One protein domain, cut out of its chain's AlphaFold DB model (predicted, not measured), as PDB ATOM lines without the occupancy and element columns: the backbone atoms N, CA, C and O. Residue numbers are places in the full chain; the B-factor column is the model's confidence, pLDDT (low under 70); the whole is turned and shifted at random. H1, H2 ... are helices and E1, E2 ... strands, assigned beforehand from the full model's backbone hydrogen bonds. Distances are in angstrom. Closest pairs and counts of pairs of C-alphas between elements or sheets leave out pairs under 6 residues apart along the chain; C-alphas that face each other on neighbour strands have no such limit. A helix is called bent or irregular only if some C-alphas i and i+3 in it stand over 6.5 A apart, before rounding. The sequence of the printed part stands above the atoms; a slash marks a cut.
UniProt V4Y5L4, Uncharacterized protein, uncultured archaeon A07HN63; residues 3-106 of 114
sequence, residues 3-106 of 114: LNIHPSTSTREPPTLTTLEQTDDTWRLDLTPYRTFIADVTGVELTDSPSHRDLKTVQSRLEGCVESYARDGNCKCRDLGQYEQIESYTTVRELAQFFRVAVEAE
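Overview. This is residues 3 to 106 of the 114 residues of an uncharacterized protein of uncultured archaeon A07HN63 (UniProt V4Y5L4). Helix H3 lies between a small three-stranded sheet and the long helix H2, its partner in a helical hairpin; H1 packs crosswise on H2. The 104 printed residues hold E1, E2, E3, H1, H2 and H3 in that order, class mostly helix, the antiparallel sheet running E1, E3, E2. The whole is compact, radius of gyration of the C-alphas 12.9 A, spans 37 by 24 by 23 A.

Arrangement. E1, residues 3 to 5, pairs with E3, residues 27 to 30: N 3 and O 29 are 2.9 A apart. E2, residues 20 to 22, forms a hairpin with E3: N 21 and O 28 are 2.8 A apart. H1, residues 32 to 42, is irregular, C-alphas 33 and 36 being 7.6 A apart; 5 of its 7 O i to N i+4 pairs are within hydrogen-bond range. H1 touches H2, residues 52 to 72, with residues 57 to 65 of H2 alone, about perpendicular at 75 degrees; the closest C-alphas, Thr 42 and Val 58, are 5.5 A apart. H3, residues 89 to 105, touches H2 at a shallow tilt of 30 degrees, opposite ways; the closest C-alphas, Gln 59 and Phe 99, are 5.1 A apart. In H2 and H3 every such pair is within range. H3 is on the sheet, height 10.9 A: two layers, a helix on one face.

Along the chain. E1 begins at C-alpha 3 (10.351, -10.669, 96.340). H2 is 30.0 A long and H3 24.6 A, ending at C-alpha 105 (5.823, -1.905, 89.852).

Size, cuts and confidence. The printed part has no cut. Residues 6 to 19 and 73 to 88 are long links. pLDDT is under 70 at residues 8 to 11, 74 and 76 to 78.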
ATOM      1  N   LEU A   3      10.927 -11.554  97.352       89.56
ATOM      2  CA  LEU A   3      10.351 -10.669  96.340       89.56
ATOM      3  C   LEU A   3      11.183  -9.390  96.258       89.56
ATOM      4  O   LEU A   3      11.408  -8.739  97.279       89.56
ATOM      5  N   ASN A   4      11.628  -9.041  95.053       89.62
ATOM      6  CA  ASN A   4      12.321  -7.786  94.781       89.62
ATOM      7  C   ASN A   4      11.374  -6.902  93.974       89.62
ATOM      8  O   ASN A   4      10.800  -7.373  92.993       89.62
ATOM      9  N   ILE A   5      11.198  -5.652  94.391       88.38
ATOM     10  CA  ILE A   5      10.371  -4.681  93.675       88.38
ATOM     11  C   ILE A   5      11.147  -3.382  93.506       88.38
ATOM     12  O   ILE A   5      11.859  -2.956  94.414       88.38
ATOM     13  N   HIS A   6      10.982  -2.753  92.347       87.00
ATOM     14  CA  HIS A   6      11.534  -1.438  92.052       87.00
ATOM     15  C   HIS A   6      10.425  -0.404  92.262       87.00
ATOM     16  O   HIS A   6       9.558  -0.256  91.400       87.00
ATOM     17  N   PRO A   7      10.389   0.299  93.407       79.06
ATOM     18  CA  PRO A   7       9.312   1.223  93.740       79.06
ATOM     19  C   PRO A   7       9.394   2.531  92.939       79.06
ATOM     20  O   PRO A   7       8.795   3.509  93.360       79.06
ATOM     21  N   SER A   8      10.121   2.593  91.816       67.62
ATOM     22  CA  SER A   8      10.546   3.807  91.097       67.62
ATOM     23  C   SER A   8       9.414   4.778  90.729       67.62
ATOM     24  O   SER A   8       9.672   5.941  90.432       67.62
ATOM     25  N   THR A   9       8.161   4.321  90.740       62.78
ATOM     26  CA  THR A   9       6.954   5.122  90.478       62.78
ATOM     27  C   THR A   9       6.135   5.457  91.731       62.78
ATOM     28  O   THR A   9       5.140   6.173  91.643       62.78
ATOM     29  N   SER A  10       6.510   4.935  92.894       65.12
ATOM     30  CA  SER A  10       5.794   5.064  94.158       65.12
ATOM     31  C   SER A  10       6.482   6.082  95.063       65.12
ATOM     32  O   SER A  10       7.634   5.920  95.449       65.12
ATOM     33  N   THR A  11       5.751   7.119  95.471       68.75
ATOM     34  CA  THR A  11       6.201   8.076  96.501       68.75
ATOM     35  C   THR A  11       5.947   7.565  97.922       68.75
ATOM     36  O   THR A  11       5.960   8.350  98.871       68.75
ATOM     37  N   ARG A  12       5.593   6.284  98.084       74.94
ATOM     38  CA  ARG A  12       5.252   5.712  99.387       74.94
ATOM     39  C   ARG A  12       6.523   5.374 100.146       74.94
ATOM     40  O   ARG A  12       7.447   4.790  99.589       74.94
ATOM     41  N   GLU A  13       6.512   5.677 101.436       81.69
ATOM     42  CA  GLU A  13       7.555   5.213 102.339       81.69
ATOM     43  C   GLU A  13       7.583   3.675 102.375       81.69
ATOM     44  O   GLU A  13       6.544   3.025 102.199       81.69
ATOM     45  N   PRO A  14       8.757   3.073 102.569       83.75
ATOM     46  CA  PRO A  14       8.868   1.637 102.729       83.75
ATOM     47  C   PRO A  14       8.234   1.159 104.041       83.75
ATOM     48  O   PRO A  14       8.269   1.876 105.042       83.75
ATOM     49  N   PRO A  15       7.660  -0.058 104.062       89.44
ATOM     50  CA  PRO A  15       7.205  -0.672 105.303       89.44
ATOM     51  C   PRO A  15       8.384  -1.000 106.237       89.44
ATOM     52  O   PRO A  15       9.530  -1.067 105.801       89.44
ATOM     53  N   THR A  16       8.110  -1.252 107.519       89.62
ATOM     54  CA  THR A  16       9.129  -1.604 108.530       89.62
ATOM     55  C   THR A  16       9.185  -3.104 108.844       89.62
ATOM     56  O   THR A  16       9.633  -3.515 109.913       89.62
ATOM     57  N   LEU A  17       8.763  -3.936 107.885       90.75
ATOM     58  CA  LEU A  17       8.792  -5.396 107.993       90.75
ATOM     59  C   LEU A  17      10.196  -5.900 108.342       90.75
ATOM     60  O   LEU A  17      11.180  -5.499 107.725       90.75
ATOM     61  N   THR A  18      10.275  -6.834 109.288       87.81
ATOM     62  CA  THR A  18      11.538  -7.313 109.874       87.81
ATOM     63  C   THR A  18      12.525  -7.864 108.843       87.81
ATOM     64  O   THR A  18      13.731  -7.741 109.028       87.81
ATOM     65  N   THR A  19      12.028  -8.472 107.765       91.12
ATOM     66  CA  THR A  19      12.854  -9.062 106.701       91.12
ATOM     67  C   THR A  19      12.952  -8.190 105.447       91.12
ATOM     68  O   THR A  19      13.360  -8.679 104.390       91.12
ATOM     69  N   LEU A  20      12.540  -6.921 105.530       92.12
ATOM     70  CA  LEU A  20      12.665  -5.978 104.428       92.12
ATOM     71  C   LEU A  20      14.062  -5.359 104.412       92.12
ATOM     72  O   LEU A  20      14.442  -4.602 105.303       92.12
ATOM     73  N   GLU A  21      14.788  -5.615 103.335       92.88
ATOM     74  CA  GLU A  21      16.022  -4.929 102.985       92.88
ATOM     75  C   GLU A  21      15.719  -3.845 101.947       92.88
ATOM     76  O   GLU A  21      15.000  -4.070 100.969       92.88
ATOM     77  N   GLN A  22      16.278  -2.655 102.152       87.25
ATOM     78  CA  GLN A  22      16.133  -1.529 101.237       87.25
ATOM     79  C   GLN A  22      17.494  -1.147 100.676       87.25
ATOM     80  O   GLN A  22      18.469  -0.985 101.409       87.25
ATOM     81  N   THR A  23      17.526  -0.986  99.362       83.56
ATOM     82  CA  THR A  23      18.621  -0.361  98.615       83.56
ATOM     83  C   THR A  23      18.064   0.863  97.889       83.56
ATOM     84  O   THR A  23      16.846   1.053  97.887       83.56
ATOM     85  N   ASP A  24      18.927   1.694  97.297       75.06
ATOM     86  CA  ASP A  24      18.551   3.001  96.729       75.06
ATOM     87  C   ASP A  24      17.349   2.940  95.761       75.06
ATOM     88  O   ASP A  24      16.556   3.878  95.687       75.06
ATOM     89  N   ASP A  25      17.184   1.826  95.049       84.00
ATOM     90  CA  ASP A  25      16.207   1.642  93.974       84.00
ATOM     91  C   ASP A  25      15.407   0.330  94.062       84.00
ATOM     92  O   ASP A  25      14.575   0.055  93.193       84.00
ATOM     93  N   THR A  26      15.635  -0.489  95.094       87.81
ATOM     94  CA  THR A  26      14.991  -1.805  95.227       87.81
ATOM     95  C   THR A  26      14.581  -2.090  96.665       87.81
ATOM     96  O   THR A  26      15.377  -1.954  97.600       87.81
ATOM     97  N   TRP A  27      13.345  -2.558  96.838       91.75
ATOM     98  CA  TRP A  27      12.876  -3.180  98.073       91.75
ATOM     99  C   TRP A  27      12.929  -4.692  97.926       91.75
ATOM    100  O   TRP A  27      12.377  -5.255  96.978       91.75
ATOM    101  N   ARG A  28      13.564  -5.353  98.886       92.50
ATOM    102  CA  ARG A  28      13.742  -6.797  98.917       92.50
ATOM    103  C   ARG A  28      13.110  -7.353 100.184       92.50
ATOM    104  O   ARG A  28      13.561  -7.041 101.276       92.50
ATOM    105  N   LEU A  29      12.095  -8.200 100.047       93.25
ATOM    106  CA  LEU A  29      11.410  -8.817 101.184       93.25
ATOM    107  C   LEU A  29      11.566 -10.336 101.155       93.25
ATOM    108  O   LEU A  29      11.130 -10.979 100.195       93.25
ATOM    109  N   ASP A  30      12.135 -10.925 102.210       93.31
ATOM    110  CA  ASP A  30      12.025 -12.373 102.419       93.31
ATOM    111  C   ASP A  30      10.625 -12.717 102.939       93.31
ATOM    112  O   ASP A  30      10.242 -12.374 104.057       93.31
ATOM    113  N   LEU A  31       9.860 -13.408 102.097       92.62
ATOM    114  CA  LEU A  31       8.489 -13.828 102.365       92.62
ATOM    115  C   LEU A  31       8.401 -15.167 103.095       92.62
ATOM    116  O   LEU A  31       7.301 -15.568 103.466       92.62
ATOM    117  N   THR A  32       9.517 -15.869 103.302       91.75
ATOM    118  CA  THR A  32       9.549 -17.155 104.016       91.75
ATOM    119  C   THR A  32       8.762 -17.142 105.336       91.75
ATOM    120  O   THR A  32       7.899 -18.010 105.478       91.75
ATOM    121  N   PRO A  33       8.942 -16.164 106.249       90.81
ATOM    122  CA  PRO A  33       8.164 -16.115 107.492       90.81
ATOM    123  C   PRO A  33       6.669 -15.821 107.290       90.81
ATOM    124  O   PRO A  33       5.842 -16.189 108.116       90.81
ATOM    125  N   TYR A  34       6.296 -15.171 106.186       91.69
ATOM    126  CA  TYR A  34       4.923 -14.727 105.933       91.69
ATOM    127  C   TYR A  34       4.127 -15.693 105.045       91.69
ATOM    128  O   TYR A  34       2.925 -15.505 104.862       91.69
ATOM    129  N   ARG A  35       4.770 -16.724 104.477       91.25
ATOM    130  CA  ARG A  35       4.174 -17.620 103.470       91.25
ATOM    131  C   ARG A  35       2.879 -18.271 103.939       91.25
ATOM    132  O   ARG A  35       1.887 -18.188 103.221       91.25
ATOM    133  N   THR A  36       2.879 -18.877 105.124       90.69
ATOM    134  CA  THR A  36       1.697 -19.563 105.670       90.69
ATOM    135  C   THR A  36       0.548 -18.582 105.873       90.69
ATOM    136  O   THR A  36      -0.560 -18.821 105.407       90.69
ATOM    137  N   PHE A  37       0.835 -17.420 106.465       91.81
ATOM    138  CA  PHE A  37      -0.158 -16.365 106.658       91.81
ATOM    139  C   PHE A  37      -0.757 -15.882 105.329       91.81
ATOM    140  O   PHE A  37      -1.977 -15.794 105.184       91.81
ATOM    141  N   ILE A  38       0.091 -15.595 104.336       92.94
ATOM    142  CA  ILE A  38      -0.360 -15.151 103.015       92.94
ATOM    143  C   ILE A  38      -1.223 -16.235 102.369       92.94
ATOM    144  O   ILE A  38      -2.301 -15.915 101.870       92.94
ATOM    145  N   ALA A  39      -0.810 -17.500 102.401       92.81
ATOM    146  CA  ALA A  39      -1.584 -18.597 101.829       92.81
ATOM    147  C   ALA A  39      -2.951 -18.754 102.514       92.81
ATOM    148  O   ALA A  39      -3.965 -18.847 101.827       92.81
ATOM    149  N   ASP A  40      -3.015 -18.676 103.841       91.06
ATOM    150  CA  ASP A  40      -4.265 -18.842 104.589       91.06
ATOM    151  C   ASP A  40      -5.246 -17.682 104.365       91.06
ATOM    152  O   ASP A  40      -6.447 -17.888 104.163       91.06
ATOM    153  N   VAL A  41      -4.749 -16.442 104.358       89.75
ATOM    154  CA  VAL A  41      -5.589 -15.248 104.161       89.75
ATOM    155  C   VAL A  41      -6.004 -15.096 102.706       89.75
ATOM    156  O   VAL A  41      -7.142 -14.723 102.392       89.75
ATOM    157  N   THR A  42      -5.072 -15.359 101.793       91.75
ATOM    158  CA  THR A  42      -5.239 -15.013 100.383       91.75
ATOM    159  C   THR A  42      -5.592 -16.206  99.506       91.75
ATOM    160  O   THR A  42      -6.102 -16.007  98.407       91.75
ATOM    161  N   GLY A  43      -5.416 -17.436  99.983       92.19
ATOM    162  CA  GLY A  43      -5.562 -18.657  99.189       92.19
ATOM    163  C   GLY A  43      -4.539 -18.784  98.058       92.19
ATOM    164  O   GLY A  43      -4.771 -19.562  97.138       92.19
ATOM    165  N   VAL A  44      -3.471 -17.981  98.076       93.44
ATOM    166  CA  VAL A  44      -2.428 -17.949  97.045       93.44
ATOM    167  C   VAL A  44      -1.121 -18.442  97.644       93.44
ATOM    168  O   VAL A  44      -0.599 -17.851  98.590       93.44
ATOM    169  N   GLU A  45      -0.562 -19.492  97.052       93.00
ATOM    170  CA  GLU A  45       0.802 -19.927  97.328       93.00
ATOM    171  C   GLU A  45       1.767 -19.178  96.407       93.00
ATOM    172  O   GLU A  45       1.812 -19.410  95.200       93.00
ATOM    173  N   LEU A  46       2.538 -18.251  96.970       89.00
ATOM    174  CA  LEU A  46       3.489 -17.465  96.192       89.00
ATOM    175  C   LEU A  46       4.694 -18.315  95.747       89.00
ATOM    176  O   LEU A  46       5.336 -19.010  96.543       89.00
ATOM    177  N   THR A  47       5.020 -18.226  94.460       87.56
ATOM    178  CA  THR A  47       6.234 -18.780  93.832       87.56
ATOM    179  C   THR A  47       7.325 -17.717  93.748       87.56
ATOM    180  O   THR A  47       6.993 -16.542  93.796       87.56
ATOM    181  N   ASP A  48       8.594 -18.077  93.520       81.00
ATOM    182  CA  ASP A  48       9.710 -17.107  93.429       81.00
ATOM    183  C   ASP A  48       9.553 -16.035  92.329       81.00
ATOM    184  O   ASP A  48      10.194 -14.990  92.386       81.00
ATOM    185  N   SER A  49       8.675 -16.258  91.350       84.75
ATOM    186  CA  SER A  49       8.275 -15.262  90.346       84.75
ATOM    187  C   SER A  49       6.747 -15.225  90.238       84.75
ATOM    188  O   SER A  49       6.182 -15.862  89.348       84.75
ATOM    189  N   PRO A  50       6.049 -14.580  91.191       89.75
ATOM    190  CA  PRO A  50       4.592 -14.558  91.204       89.75
ATOM    191  C   PRO A  50       4.062 -13.736  90.030       89.75
ATOM    192  O   PRO A  50       4.637 -12.711  89.668       89.75
ATOM    193  N   SER A  51       2.942 -14.155  89.441       91.69
ATOM    194  CA  SER A  51       2.337 -13.375  88.364       91.69
ATOM    195  C   SER A  51       1.731 -12.074  88.901       91.69
ATOM    196  O   SER A  51       1.308 -11.997  90.058       91.69
ATOM    197  N   HIS A  52       1.556 -11.070  88.035       91.56
ATOM    198  CA  HIS A  52       0.805  -9.857  88.385       91.56
ATOM    199  C   HIS A  52      -0.601 -10.182  88.943       91.56
ATOM    200  O   HIS A  52      -1.103  -9.502  89.840       91.56
ATOM    201  N   ARG A  53      -1.246 -11.256  88.458       93.25
ATOM    202  CA  ARG A  53      -2.540 -11.722  88.986       93.25
ATOM    203  C   ARG A  53      -2.430 -12.206  90.434       93.25
ATOM    204  O   ARG A  53      -3.327 -11.910  91.227       93.25
ATOM    205  N   ASP A  54      -1.366 -12.927  90.770       94.94
ATOM    206  CA  ASP A  54      -1.124 -13.430  92.125       94.94
ATOM    207  C   ASP A  54      -0.854 -12.269  93.078       94.94
ATOM    208  O   ASP A  54      -1.538 -12.145  94.094       94.94
ATOM    209  N   LEU A  55       0.035 -11.347  92.692       94.62
ATOM    210  CA  LEU A  55       0.329 -10.129  93.454       94.62
ATOM    211  C   LEU A  55      -0.938  -9.308  93.713       94.62
ATOM    212  O   LEU A  55      -1.209  -8.931  94.853       94.62
ATOM    213  N   LYS A  56      -1.770  -9.103  92.685       94.81
ATOM    214  CA  LYS A  56      -3.042  -8.375  92.808       94.81
ATOM    215  C   LYS A  56      -4.041  -9.088  93.716       94.81
ATOM    216  O   LYS A  56      -4.775  -8.438  94.463       94.81
ATOM    217  N   THR A  57      -4.085 -10.419  93.664       95.94
ATOM    218  CA  THR A  57      -4.965 -11.220  94.528       95.94
ATOM    219  C   THR A  57      -4.528 -11.120  95.985       95.94
ATOM    220  O   THR A  57      -5.369 -10.882  96.855       95.94
ATOM    221  N   VAL A  58      -3.224 -11.246  96.245       95.75
ATOM    222  CA  VAL A  58      -2.638 -11.100  97.580       95.75
ATOM    223  C   VAL A  58      -2.891  -9.696  98.123       95.75
ATOM    224  O   VAL A  58      -3.475  -9.567  99.196       95.75
ATOM    225  N   GLN A  59      -2.567  -8.656  97.349       95.25
ATOM    226  CA  GLN A  59      -2.826  -7.257  97.691       95.25
ATOM    227  C   GLN A  59      -4.293  -7.026  98.076       95.25
ATOM    228  O   GLN A  59      -4.578  -6.573  99.182       95.25
ATOM    229  N   SER A  60      -5.234  -7.398  97.203       95.31
ATOM    230  CA  SER A  60      -6.668  -7.159  97.430       95.31
ATOM    231  C   SER A  60      -7.188  -7.864  98.687       95.31
ATOM    232  O   SER A  60      -8.017  -7.325  99.419       95.31
ATOM    233  N   ARG A  61      -6.723  -9.092  98.952       94.62
ATOM    234  CA  ARG A  61      -7.188  -9.877 100.103       94.62
ATOM    235  C   ARG A  61      -6.554  -9.426 101.416       94.62
ATOM    236  O   ARG A  61      -7.255  -9.410 102.426       94.62
ATOM    237  N   LEU A  62      -5.286  -9.017 101.405       94.06
ATOM    238  CA  LEU A  62      -4.646  -8.396 102.567       94.06
ATOM    239  C   LEU A  62      -5.292  -7.047 102.899       94.06
ATOM    240  O   LEU A  62      -5.575  -6.784 104.061       94.06
ATOM    241  N   GLU A  63      -5.624  -6.224 101.904       93.62
ATOM    242  CA  GLU A  63      -6.358  -4.972 102.135       93.62
ATOM    243  C   GLU A  63      -7.757  -5.225 102.709       93.62
ATOM    244  O   GLU A  63      -8.142  -4.597 103.693       93.62
ATOM    245  N   GLY A  64      -8.484  -6.219 102.190       91.88
ATOM    246  CA  GLY A  64      -9.760  -6.638 102.776       91.88
ATOM    247  C   GLY A  64      -9.627  -7.162 104.213       91.88
ATOM    248  O   GLY A  64     -10.508  -6.927 105.043       91.88
ATOM    249  N   CYS A  65      -8.521  -7.842 104.533       90.12
ATOM    250  CA  CYS A  65      -8.188  -8.266 105.895       90.12
ATOM    251  C   CYS A  65      -7.983  -7.060 106.817       90.12
ATOM    252  O   CYS A  65      -8.563  -7.010 107.900       90.12
ATOM    253  N   VAL A  66      -7.224  -6.064 106.352       90.69
ATOM    254  CA  VAL A  66      -6.978  -4.809 107.067       90.69
ATOM    255  C   VAL A  66      -8.289  -4.067 107.340       90.69
ATOM    256  O   VAL A  66      -8.557  -3.686 108.478       90.69
ATOM    257  N   GLU A  67      -9.140  -3.907 106.323       90.38
ATOM    258  CA  GLU A  67     -10.436  -3.234 106.462       90.38
ATOM    259  C   GLU A  67     -11.379  -3.957 107.429       90.38
ATOM    260  O   GLU A  67     -12.053  -3.308 108.229       90.38
ATOM    261  N   SER A  68     -11.425  -5.290 107.370       87.56
ATOM    262  CA  SER A  68     -12.268  -6.093 108.268       87.56
ATOM    263  C   SER A  68     -11.796  -5.967 109.717       87.56
ATOM    264  O   SER A  68     -12.601  -5.731 110.615       87.56
ATOM    265  N   TYR A  69     -10.479  -6.022 109.939       84.75
ATOM    266  CA  TYR A  69      -9.900  -5.885 111.273       84.75
ATOM    267  C   TYR A  69     -10.155  -4.493 111.862       84.75
ATOM    268  O   TYR A  69     -10.472  -4.369 113.041       84.75
ATOM    269  N   ALA A  70     -10.080  -3.444 111.038       84.62
ATOM    270  CA  ALA A  70     -10.377  -2.078 111.463       84.62
ATOM    271  C   ALA A  70     -11.848  -1.871 111.871       84.62
ATOM    272  O   ALA A  70     -12.123  -1.017 112.712       84.62
ATOM    273  N   ARG A  71     -12.787  -2.619 111.275       84.69
ATOM    274  CA  ARG A  71     -14.225  -2.521 111.580       84.69
ATOM    275  C   ARG A  71     -14.628  -3.373 112.777       84.69
ATOM    276  O   ARG A  71     -15.268  -2.866 113.692       84.69
ATOM    277  N   ASP A  72     -14.231  -4.642 112.765       81.88
ATOM    278  CA  ASP A  72     -14.803  -5.670 113.641       81.88
ATOM    279  C   ASP A  72     -13.763  -6.309 114.578       81.88
ATOM    280  O   ASP A  72     -14.081  -7.235 115.323       81.88
ATOM    281  N   GLY A  73     -12.502  -5.859 114.530       75.25
ATOM    282  CA  GLY A  73     -11.396  -6.458 115.283       75.25
ATOM    283  C   GLY A  73     -11.024  -7.866 114.812       75.25
ATOM    284  O   GLY A  73     -10.328  -8.583 115.526       75.25
ATOM    285  N   ASN A  74     -11.513  -8.283 113.639       69.62
ATOM    286  CA  ASN A  74     -11.333  -9.633 113.126       69.62
ATOM    287  C   ASN A  74     -11.000  -9.636 111.629       69.62
ATOM    288  O   ASN A  74     -11.528  -8.845 110.849       69.62
ATOM    289  N   CYS A  75     -10.150 -10.572 111.221       71.75
ATOM    290  CA  CYS A  75      -9.881 -10.882 109.822       71.75
ATOM    291  C   CYS A  75     -10.334 -12.322 109.520       71.75
ATOM    292  O   CYS A  75     -10.648 -13.097 110.419       71.75
ATOM    293  N   LYS A  76     -10.386 -12.716 108.241       65.25
ATOM    294  CA  LYS A  76     -10.672 -14.110 107.853       65.25
ATOM    295  C   LYS A  76      -9.789 -15.136 108.577       65.25
ATOM    296  O   LYS A  76     -10.273 -16.223 108.887       65.25
ATOM    297  N   CYS A  77      -8.535 -14.799 108.875       63.34
ATOM    298  CA  CYS A  77      -7.707 -15.544 109.816       63.34
ATOM    299  C   CYS A  77      -8.168 -15.203 111.241       63.34
ATOM    300  O   CYS A  77      -7.855 -14.139 111.769       63.34
ATOM    301  N   ARG A  78      -8.951 -16.115 111.836       59.56
ATOM    302  CA  ARG A  78      -9.585 -15.964 113.161       59.56
ATOM    303  C   ARG A  78      -8.608 -15.701 114.312       59.56
ATOM    304  O   ARG A  78      -9.063 -15.326 115.387       59.56
ATOM    305  N   ASP A  79      -7.314 -15.922 114.102       71.38
ATOM    306  CA  ASP A  79      -6.273 -15.677 115.092       71.38
ATOM    307  C   ASP A  79      -4.959 -15.305 114.389       71.38
ATOM    308  O   ASP A  79      -4.448 -16.087 113.588       71.38
ATOM    309  N   LEU A  80      -4.430 -14.105 114.633       75.00
ATOM    310  CA  LEU A  80      -3.106 -13.715 114.132       75.00
ATOM    311  C   LEU A  80      -1.985 -14.344 114.973       75.00
ATOM    312  O   LEU A  80      -0.905 -14.587 114.448       75.00
ATOM    313  N   GLY A  81      -2.262 -14.686 116.238       71.44
ATOM    314  CA  GLY A  81      -1.281 -15.211 117.190       71.44
ATOM    315  C   GLY A  81      -0.757 -16.609 116.860       71.44
ATOM    316  O   GLY A  81       0.199 -17.064 117.479       71.44
ATOM    317  N   GLN A  82      -1.346 -17.286 115.870       80.94
ATOM    318  CA  GLN A  82      -0.825 -18.549 115.344       80.94
ATOM    319  C   GLN A  82       0.366 -18.362 114.386       80.94
ATOM    320  O   GLN A  82       1.057 -19.334 114.084       80.94
ATOM    321  N   TYR A  83       0.608 -17.139 113.897       84.19
ATOM    322  CA  TYR A  83       1.708 -16.831 112.986       84.19
ATOM    323  C   TYR A  83       2.767 -16.020 113.733       84.19
ATOM    324  O   TYR A  83       2.560 -14.844 114.019       84.19
ATOM    325  N   GLU A  84       3.911 -16.645 114.018       82.19
ATOM    326  CA  GLU A  84       4.988 -16.069 114.842       82.19
ATOM    327  C   GLU A  84       5.410 -14.661 114.383       82.19
ATOM    328  O   GLU A  84       5.633 -13.786 115.207       82.19
ATOM    329  N   GLN A  85       5.448 -14.411 113.074       83.50
ATOM    330  CA  GLN A  85       5.910 -13.145 112.503       83.50
ATOM    331  C   GLN A  85       4.780 -12.156 112.210       83.50
ATOM    332  O   GLN A  85       5.051 -11.049 111.750       83.50
ATOM    333  N   ILE A  86       3.522 -12.522 112.475       84.81
ATOM    334  CA  ILE A  86       2.368 -11.617 112.396       84.81
ATOM    335  C   ILE A  86       1.980 -11.217 113.819       84.81
ATOM    336  O   ILE A  86       0.906 -11.528 114.325       84.81
ATOM    337  N   GLU A  87       2.890 -10.501 114.473       73.75
ATOM    338  CA  GLU A  87       2.743 -10.101 115.876       73.75
ATOM    339  C   GLU A  87       1.635  -9.058 116.082       73.75
ATOM    340  O   GLU A  87       1.142  -8.861 117.194       73.75
ATOM    341  N   SER A  88       1.240  -8.348 115.019       81.19
ATOM    342  CA  SER A  88       0.243  -7.288 115.116       81.19
ATOM    343  C   SER A  88      -0.475  -6.989 113.801       81.19
ATOM    344  O   SER A  88      -0.032  -7.319 112.699       81.19
ATOM    345  N   TYR A  89      -1.576  -6.246 113.927       85.50
ATOM    346  CA  TYR A  89      -2.273  -5.611 112.808       85.50
ATOM    347  C   TYR A  89      -1.355  -4.713 111.955       85.50
ATOM    348  O   TYR A  89      -1.567  -4.592 110.746       85.50
ATOM    349  N   THR A  90      -0.317  -4.113 112.551       89.31
ATOM    350  CA  THR A  90       0.666  -3.298 111.822       89.31
ATOM    351  C   THR A  90       1.381  -4.129 110.765       89.31
ATOM    352  O   THR A  90       1.421  -3.710 109.612       89.31
ATOM    353  N   THR A  91       1.819  -5.346 111.095       90.44
ATOM    354  CA  THR A  91       2.488  -6.240 110.140       90.44
ATOM    355  C   THR A  91       1.597  -6.554 108.937       90.44
ATOM    356  O   THR A  91       2.048  -6.544 107.793       90.44
ATOM    357  N   VAL A  92       0.298  -6.778 109.164       90.94
ATOM    358  CA  VAL A  92      -0.660  -7.050 108.078       90.94
ATOM    359  C   VAL A  92      -0.819  -5.833 107.163       90.94
ATOM    360  O   VAL A  92      -0.846  -5.975 105.940       90.94
ATOM    361  N   ARG A  93      -0.887  -4.625 107.739       92.00
ATOM    362  CA  ARG A  93      -0.930  -3.371 106.968       92.00
ATOM    363  C   ARG A  93       0.326  -3.161 106.138       92.00
ATOM    364  O   ARG A  93       0.229  -2.739 104.989       92.00
ATOM    365  N   GLU A  94       1.480  -3.457 106.709       93.81
ATOM    366  CA  GLU A  94       2.766  -3.318 106.038       93.81
ATOM    367  C   GLU A  94       2.931  -4.318 104.894       93.81
ATOM    368  O   GLU A  94       3.366  -3.932 103.809       93.81
ATOM    369  N   LEU A  95       2.491  -5.568 105.080       94.00
ATOM    370  CA  LEU A  95       2.398  -6.541 103.988       94.00
ATOM    371  C   LEU A  95       1.457  -6.036 102.886       94.00
ATOM    372  O   LEU A  95       1.823  -6.060 101.713       94.00
ATOM    373  N   ALA A  96       0.270  -5.528 103.236       93.81
ATOM    374  CA  ALA A  96      -0.666  -4.976 102.254       93.81
ATOM    375  C   ALA A  96      -0.049  -3.809 101.457       93.81
ATOM    376  O   ALA A  96      -0.184  -3.747 100.234       93.81
ATOM    377  N   GLN A  97       0.677  -2.912 102.131       93.06
ATOM    378  CA  GLN A  97       1.404  -1.810 101.501       93.06
ATOM    379  C   GLN A  97       2.509  -2.305 100.567       93.06
ATOM    380  O   GLN A  97       2.608  -1.816  99.443       93.06
ATOM    381  N   PHE A  98       3.303  -3.285 101.000       94.12
ATOM    382  CA  PHE A  98       4.347  -3.881 100.173       94.12
ATOM    383  C   PHE A  98       3.767  -4.476  98.881       94.12
ATOM    384  O   PHE A  98       4.210  -4.133  97.787       94.12
ATOM    385  N   PHE A  99       2.715  -5.296  98.985       94.44
ATOM    386  CA  PHE A  99       2.077  -5.906  97.814       94.44
ATOM    387  C   PHE A  99       1.380  -4.888  96.906       94.44
ATOM    388  O   PHE A  99       1.316  -5.103  95.699       94.44
ATOM    389  N   ARG A 100       0.903  -3.759  97.437       92.81
ATOM    390  CA  ARG A 100       0.403  -2.655  96.608       92.81
ATOM    391  C   ARG A 100       1.497  -2.069  95.725       92.81
ATOM    392  O   ARG A 100       1.279  -1.936  94.525       92.81
ATOM    393  N   VAL A 101       2.662  -1.772  96.297       92.00
ATOM    394  CA  VAL A 101       3.800  -1.264  95.520       92.00
ATOM    395  C   VAL A 101       4.295  -2.326  94.535       92.00
ATOM    396  O   VAL A 101       4.614  -1.993  93.400       92.00
ATOM    397  N   ALA A 102       4.268  -3.609  94.912       91.31
ATOM    398  CA  ALA A 102       4.605  -4.710  94.007       91.31
ATOM    399  C   ALA A 102       3.682  -4.768  92.778       91.31
ATOM    400  O   ALA A 102       4.153  -4.912  91.655       91.31
ATOM    401  N   VAL A 103       2.367  -4.614  92.976       91.44
ATOM    402  CA  VAL A 103       1.393  -4.554  91.873       91.44
ATOM    403  C   VAL A 103       1.632  -3.331  90.990       91.44
ATOM    404  O   VAL A 103       1.534  -3.444  89.773       91.44
ATOM    405  N   GLU A 104       1.926  -2.171  91.583       89.00
ATOM    406  CA  GLU A 104       2.217  -0.936  90.846       89.00
ATOM    407  C   GLU A 104       3.496  -1.058  90.003       89.00
ATOM    408  O   GLU A 104       3.492  -0.618  88.855       89.00
ATOM    409  N   ALA A 105       4.545  -1.690  90.536       85.56
ATOM    410  CA  ALA A 105       5.823  -1.905  89.852       85.56
ATOM    411  C   ALA A 105       5.725  -2.909  88.689       85.56
ATOM    412  O   ALA A 105       6.397  -2.749  87.677       85.56
ATOM    413  N   GLU A 106       4.858  -3.917  88.812       82.06
ATOM    414  CA  GLU A 106       4.603  -4.931  87.778       82.06
ATOM    415  C   GLU A 106       3.558  -4.490  86.740       82.06
ATOM    416  O   GLU A 106       3.178  -5.271  85.860       82.06
TER     417      GLU A 106